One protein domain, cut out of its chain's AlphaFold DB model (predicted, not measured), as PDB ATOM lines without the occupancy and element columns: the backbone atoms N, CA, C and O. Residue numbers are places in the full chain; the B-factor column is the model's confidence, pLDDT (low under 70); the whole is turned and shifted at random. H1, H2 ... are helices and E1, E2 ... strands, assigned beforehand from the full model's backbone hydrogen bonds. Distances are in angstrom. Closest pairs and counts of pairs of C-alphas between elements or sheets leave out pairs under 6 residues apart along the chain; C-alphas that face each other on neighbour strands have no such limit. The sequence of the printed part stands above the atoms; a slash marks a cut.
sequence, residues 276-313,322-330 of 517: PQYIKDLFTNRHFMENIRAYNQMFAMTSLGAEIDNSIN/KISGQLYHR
ATOM      1  N   PRO A 276     -37.647   5.370 -42.579       88.81
ATOM      2  CA  PRO A 276     -37.901   4.841 -41.246       88.81
ATOM      3  C   PRO A 276     -39.310   5.182 -40.754       88.81
ATOM      4  O   PRO A 276     -39.796   6.293 -40.982       88.81
ATOM      5  N   GLN A 277     -39.949   4.244 -40.052       86.56
ATOM      6  CA  GLN A 277     -41.366   4.348 -39.691       86.56
ATOM      7  C   GLN A 277     -41.693   5.639 -38.926       86.56
ATOM      8  O   GLN A 277     -42.637   6.335 -39.279       86.56
ATOM      9  N   TYR A 278     -40.834   6.041 -37.987       86.06
ATOM     10  CA  TYR A 278     -41.025   7.272 -37.218       86.06
ATOM     11  C   TYR A 278     -41.090   8.537 -38.094       86.06
ATOM     12  O   TYR A 278     -41.771   9.495 -37.737       86.06
ATOM     13  N   ILE A 279     -40.402   8.562 -39.244       89.31
ATOM     14  CA  ILE A 279     -40.480   9.685 -40.189       89.31
ATOM     15  C   ILE A 279     -41.854   9.690 -40.850       89.31
ATOM     16  O   ILE A 279     -42.495  10.733 -40.922       89.31
ATOM     17  N   LYS A 280     -42.338   8.532 -41.302       90.81
ATOM     18  CA  LYS A 280     -43.670   8.421 -41.910       90.81
ATOM     19  C   LYS A 280     -44.774   8.822 -40.933       90.81
ATOM     20  O   LYS A 280     -45.676   9.571 -41.306       90.81
ATOM     21  N   ASP A 281     -44.663   8.386 -39.682       90.12
ATOM     22  CA  ASP A 281     -45.612   8.734 -38.623       90.12
ATOM     23  C   ASP A 281     -45.599  10.252 -38.363       90.12
ATOM     24  O   ASP A 281     -46.652  10.877 -38.219       90.12
ATOM     25  N   LEU A 282     -44.417  10.878 -38.411       89.81
ATOM     26  CA  LEU A 282     -44.260  12.328 -38.292       89.81
ATOM     27  C   LEU A 282     -44.953  13.084 -39.441       89.81
ATOM     28  O   LEU A 282     -45.666  14.049 -39.184       89.81
ATOM     29  N   PHE A 283     -44.826  12.616 -40.688       88.00
ATOM     30  CA  PHE A 283     -45.543  13.186 -41.843       88.00
ATOM     31  C   PHE A 283     -47.056  12.916 -41.824       88.00
ATOM     32  O   PHE A 283     -47.813  13.616 -42.494       88.00
ATOM     33  N   THR A 284     -47.507  11.934 -41.042       91.81
ATOM     34  CA  THR A 284     -48.935  11.654 -40.818       91.81
ATOM     35  C   THR A 284     -49.529  12.580 -39.748       91.81
ATOM     36  O   THR A 284     -50.736  12.825 -39.721       91.81
ATOM     37  N   ASN A 285     -48.694  13.155 -38.880       90.81
ATOM     38  CA  ASN A 285     -49.138  14.077 -37.845       90.81
ATOM     39  C   ASN A 285     -49.517  15.446 -38.441       90.81
ATOM     40  O   ASN A 285     -48.678  16.196 -38.945       90.81
ATOM     41  N   ARG A 286     -50.798  15.812 -38.316       92.69
ATOM     42  CA  ARG A 286     -51.338  17.083 -38.819       92.69
ATOM     43  C   ARG A 286     -50.648  18.311 -38.221       92.69
ATOM     44  O   ARG A 286     -50.320  19.234 -38.959       92.69
ATOM     45  N   HIS A 287     -50.377  18.305 -36.916       91.75
ATOM     46  CA  HIS A 287     -49.689  19.413 -36.250       91.75
ATOM     47  C   HIS A 287     -48.268  19.597 -36.795       91.75
ATOM     48  O   HIS A 287     -47.819  20.726 -36.999       91.75
ATOM     49  N   PHE A 288     -47.565  18.490 -37.061       90.38
ATOM     50  CA  PHE A 288     -46.245  18.543 -37.681       90.38
ATOM     51  C   PHE A 288     -46.316  19.128 -39.092       90.38
ATOM     52  O   PHE A 288     -45.557  20.039 -39.404       90.38
ATOM     53  N   MET A 289     -47.254  18.667 -39.922       93.19
ATOM     54  CA  MET A 289     -47.403  19.148 -41.300       93.19
ATOM     55  C   MET A 289     -47.796  20.626 -41.382       93.19
ATOM     56  O   MET A 289     -47.242  21.363 -42.198       93.19
ATOM     57  N   GLU A 290     -48.701  21.086 -40.514       90.25
ATOM     58  CA  GLU A 290     -49.102  22.497 -40.428       90.25
ATOM     59  C   GLU A 290     -47.927  23.399 -40.004       90.25
ATOM     60  O   GLU A 290     -47.790  24.519 -40.501       90.25
ATOM     61  N   ASN A 291     -47.026  22.884 -39.161       84.69
ATOM     62  CA  ASN A 291     -45.906  23.637 -38.590       84.69
ATOM     63  C   ASN A 291     -44.525  23.224 -39.127       84.69
ATOM     64  O   ASN A 291     -43.502  23.626 -38.572       84.69
ATOM     65  N   ILE A 292     -44.452  22.467 -40.227       88.25
ATOM     66  CA  ILE A 292     -43.200  21.857 -40.712       88.25
ATOM     67  C   ILE A 292     -42.104  22.895 -40.987       88.25
ATOM     68  O   ILE A 292     -40.924  22.649 -40.751       88.25
ATOM     69  N   ARG A 293     -42.488  24.099 -41.429       83.81
ATOM     70  CA  ARG A 293     -41.551  25.214 -41.631       83.81
ATOM     71  C   ARG A 293     -40.932  25.689 -40.321       83.81
ATOM     72  O   ARG A 293     -39.735  25.941 -40.310       83.81
ATOM     73  N   ALA A 294     -41.715  25.783 -39.249       73.31
ATOM     74  CA  ALA A 294     -41.223  26.190 -37.937       73.31
ATOM     75  C   ALA A 294     -40.285  25.124 -37.352       73.31
ATOM     76  O   ALA A 294     -39.186  25.454 -36.914       73.31
ATOM     77  N   TYR A 295     -40.658  23.842 -37.451       80.88
ATOM     78  CA  TYR A 295     -39.775  22.737 -37.066       80.88
ATOM     79  C   TYR A 295     -38.458  22.770 -37.855       80.88
ATOM     80  O   TYR A 295     -37.385  22.770 -37.258       80.88
ATOM     81  N   ASN A 296     -38.511  22.898 -39.184       81.06
ATOM     82  CA  ASN A 296     -37.308  22.990 -40.016       81.06
ATOM     83  C   ASN A 296     -36.458  24.232 -39.701       81.06
ATOM     84  O   ASN A 296     -35.235  24.159 -39.753       81.06
ATOM     85  N   GLN A 297     -37.083  25.361 -39.360       73.69
ATOM     86  CA  GLN A 297     -36.384  26.583 -38.946       73.69
ATOM     87  C   GLN A 297     -35.681  26.420 -37.599       73.69
ATOM     88  O   GLN A 297     -34.561  26.899 -37.443       73.69
ATOM     89  N   MET A 298     -36.288  25.695 -36.659       65.56
ATOM     90  CA  MET A 298     -35.667  25.364 -35.376       65.56
ATOM     91  C   MET A 298     -34.405  24.511 -35.573       65.56
ATOM     92  O   MET A 298     -33.386  24.757 -34.936       65.56
ATOM     93  N   PHE A 299     -34.423  23.573 -36.526       61.62
ATOM     94  CA  PHE A 299     -33.234  22.793 -36.901       61.62
ATOM     95  C   PHE A 299     -32.251  23.549 -37.810       61.62
ATOM     96  O   PHE A 299     -31.102  23.134 -37.946       61.62
ATOM     97  N   ALA A 300     -32.668  24.667 -38.411       59.19
ATOM     98  CA  ALA A 300     -31.795  25.561 -39.169       59.19
ATOM     99  C   ALA A 300     -30.982  26.508 -38.267       59.19
ATOM    100  O   ALA A 300     -30.164  27.274 -38.779       59.19
ATOM    101  N   MET A 301     -31.184  26.464 -36.941       49.41
ATOM    102  CA  MET A 301     -30.403  27.235 -35.977       49.41
ATOM    103  C   MET A 301     -28.989  26.666 -35.872       49.41
ATOM    104  O   MET A 301     -28.639  25.884 -34.992       49.41
ATOM    105  N   THR A 302     -28.143  27.092 -36.799       53.28
ATOM    106  CA  THR A 302     -26.699  27.010 -36.643       53.28
ATOM    107  C   THR A 302     -26.325  27.920 -35.475       53.28
ATOM    108  O   THR A 302     -26.517  29.133 -35.576       53.28
ATOM    109  N   SER A 303     -25.821  27.380 -34.359       52.66
ATOM    110  CA  SER A 303     -25.257  28.223 -33.301       52.66
ATOM    111  C   SER A 303     -24.164  29.095 -33.920       52.66
ATOM    112  O   SER A 303     -23.155  28.578 -34.415       52.66
ATOM    113  N   LEU A 304     -24.387  30.405 -33.949       58.53
ATOM    114  CA  LEU A 304     -23.457  31.347 -34.543       58.53
ATOM    115  C   LEU A 304     -22.392  31.692 -33.499       58.53
ATOM    116  O   LEU A 304     -22.667  32.410 -32.544       58.53
ATOM    117  N   GLY A 305     -21.179  31.165 -33.665       58.31
ATOM    118  CA  GLY A 305     -20.028  31.607 -32.882       58.31
ATOM    119  C   GLY A 305     -19.480  32.895 -33.483       58.31
ATOM    120  O   GLY A 305     -18.631  32.833 -34.371       58.31
ATOM    121  N   ALA A 306     -20.003  34.040 -33.051       65.50
ATOM    122  CA  ALA A 306     -19.569  35.354 -33.509       65.50
ATOM    123  C   ALA A 306     -19.486  36.330 -32.335       65.50
ATOM    124  O   ALA A 306     -20.367  36.348 -31.479       65.50
ATOM    125  N   GLU A 307     -18.442  37.154 -32.323       63.59
ATOM    126  CA  GLU A 307     -18.348  38.292 -31.417       63.59
ATOM    127  C   GLU A 307     -19.304  39.381 -31.918       63.59
ATOM    128  O   GLU A 307     -19.170  39.884 -33.041       63.59
ATOM    129  N   ILE A 308     -20.333  39.673 -31.121       69.00
ATOM    130  CA  ILE A 308     -21.353  40.667 -31.455       69.00
ATOM    131  C   ILE A 308     -20.876  42.020 -30.935       69.00
ATOM    132  O   ILE A 308     -20.701  42.218 -29.735       69.00
ATOM    133  N   ASP A 309     -20.698  42.963 -31.853       75.00
ATOM    134  CA  ASP A 309     -20.354  44.343 -31.524       75.00
ATOM    135  C   ASP A 309     -21.615  45.079 -31.048       75.00
ATOM    136  O   ASP A 309     -22.402  45.578 -31.852       75.00
ATOM    137  N   ASN A 310     -21.829  45.120 -29.730       75.06
ATOM    138  CA  ASN A 310     -22.990  45.783 -29.125       75.06
ATOM    139  C   ASN A 310     -22.863  47.315 -29.089       75.06
ATOM    140  O   ASN A 310     -23.865  48.001 -28.875       75.06
ATOM    141  N   SER A 311     -21.669  47.866 -29.335       77.38
ATOM    142  CA  SER A 311     -21.416  49.310 -29.229       77.38
ATOM    143  C   SER A 311     -22.229  50.136 -30.234       77.38
ATOM    144  O   SER A 311     -22.601  51.278 -29.968       77.38
ATOM    145  N   ILE A 312     -22.585  49.531 -31.370       75.75
ATOM    146  CA  ILE A 312     -23.355  50.171 -32.446       75.75
ATOM    147  C   ILE A 312     -24.837  50.373 -32.111       75.75
ATOM    148  O   ILE A 312     -25.509  51.148 -32.784       75.75
ATOM    149  N   ASN A 313     -25.353  49.668 -31.099       80.69
ATOM    150  CA  ASN A 313     -26.769  49.690 -30.725       80.69
ATOM    151  C   ASN A 313     -27.056  50.600 -29.522       80.69
ATOM    152  O   ASN A 313     -28.156  50.571 -28.985       80.69
ATOM    153  N   LYS A 322     -24.409  43.343 -36.306       74.62
ATOM    154  CA  LYS A 322     -23.098  43.370 -36.965       74.62
ATOM    155  C   LYS A 322     -22.215  42.276 -36.384       74.62
ATOM    156  O   LYS A 322     -22.042  42.181 -35.174       74.62
ATOM    157  N   ILE A 323     -21.636  41.482 -37.276       71.56
ATOM    158  CA  ILE A 323     -20.656  40.451 -36.948       71.56
ATOM    159  C   ILE A 323     -19.311  40.911 -37.503       71.56
ATOM    160  O   ILE A 323     -19.211  41.201 -38.698       71.56
ATOM    161  N   SER A 324     -18.290  40.959 -36.652       60.03
ATOM    162  CA  SER A 324     -16.907  41.223 -37.057       60.03
ATOM    163  C   SER A 324     -16.099  39.922 -36.978       60.03
ATOM    164  O   SER A 324     -16.220  39.176 -36.014       60.03
ATOM    165  N   GLY A 325     -15.277  39.629 -37.992       63.09
ATOM    166  CA  GLY A 325     -14.415  38.436 -38.019       63.09
ATOM    167  C   GLY A 325     -14.924  37.276 -38.888       63.09
ATOM    168  O   GLY A 325     -15.834  37.426 -39.702       63.09
ATOM    169  N   GLN A 326     -14.269  36.113 -38.773       55.03
ATOM    170  CA  GLN A 326     -14.661  34.899 -39.499       55.03
ATOM    171  C   GLN A 326     -15.845  34.227 -38.801       55.03
ATOM    172  O   GLN A 326     -15.813  33.992 -37.598       55.03
ATOM    173  N   LEU A 327     -16.876  33.891 -39.573       57.84
ATOM    174  CA  LEU A 327     -18.037  33.155 -39.088       57.84
ATOM    175  C   LEU A 327     -17.647  31.689 -38.879       57.84
ATOM    176  O   LEU A 327     -17.410  30.961 -39.846       57.84
ATOM    177  N   TYR A 328     -17.563  31.260 -37.619       51.78
ATOM    178  CA  TYR A 328     -17.295  29.868 -37.280       51.78
ATOM    179  C   TYR A 328     -18.613  29.143 -37.030       51.78
ATOM    180  O   TYR A 328     -19.318  29.401 -36.054       51.78
ATOM    181  N   HIS A 329     -18.933  28.183 -37.895       51.28
ATOM    182  CA  HIS A 329     -19.991  27.233 -37.600       51.28
ATOM    183  C   HIS A 329     -19.465  26.218 -36.578       51.28
ATOM    184  O   HIS A 329     -18.720  25.297 -36.925       51.28
ATOM    185  N   ARG A 330     -19.865  26.342 -35.307       46.41
ATOM    186  CA  ARG A 330     -19.660  25.277 -34.313       46.41
ATOM    187  C   ARG A 330     -20.652  24.148 -34.599       46.41
ATOM    188  O   ARG A 330     -21.710  24.068 -33.992       46.41
TER     189      ARG A 330
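Overview. This is residues 276 to 313 and 322 to 330 of the 517 residues of an uncharacterized protein of Artemisia annua (UniProt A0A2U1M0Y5). What shape do these atoms draw? A thin, open arm of three short helices, H1, H2 and H3, strung one after another with a corner at H2, leads to a loose ribbon of two strands, E1 and E2, side by side at the other end; the small helix H4 follows E1 just beyond its end. What is it made of? The printed part has 47 residues, with four named helices and two named strands in the order H1, H2, H3, E1, H4, E2; its sheet, of order E1 - E2, is antiparallel, and the class is mixed, helices and strands. How spread out is it? It is extended, with a radius of gyration of the C-alphas of 17.3 A and spans of 48 by 23 by 8 A.

Arrangement. How do the first helices stand? H1, residues 277 to 284, and H2, residues 286 to 290, are close but not clearly touching; their closest C-alphas, those of Phe 283 and Met 289, are 6.3 A apart. H2 and H3, residues 292 to 299, are also close but not clearly touching, with the closest C-alphas, those of Phe 288 and Tyr 295, 7.7 A apart. H1 and H3 are apart. How do the strands pair? E1, residues 304 to 308, and E2, residues 323 to 329, are antiparallel neighbours at 165 degrees between their directions; the C-alphas of 305 and 328 face each other at 5.5 A, as do those of 308 and 323 at 5.5 A. No backbone N and O across this pair are within hydrogen-bond range. What do the helix backbones show? In H1, H2 and H3 every O i to N i+4 pair is within hydrogen-bond range; H4, residues 310 to 313, is too short for such a pair, and its one O i to N i+3 pair is within range.

Along the chain. Where does the first helix begin? H1 begins at C-alpha 277, (-41.366, 4.348, -39.691), and is 10.6 A long. How long are the later elements? H2 measures 6.1 A, H3 10.7 A, E1 10.0 A, H4 5.7 A and E2 13.3 A from first to last C-alpha. Where does the last strand end? E2 ends at C-alpha 329, (-19.991, 27.233, -37.600).

Size, cuts and confidence. How far does it reach? The two C-alphas farthest apart, those of Gln 277 and Ser 311, are 50.3 A apart. Where is it cut? Residues 314 to 321 are not printed, and C-alphas 313 and 322 are 9.6 A apart across the cut; the links that are printed whole are tight. Where is confidence low? The mean pLDDT of the printed part is 74.2, and residues 298 to 308 and 324 to 330 are under 70.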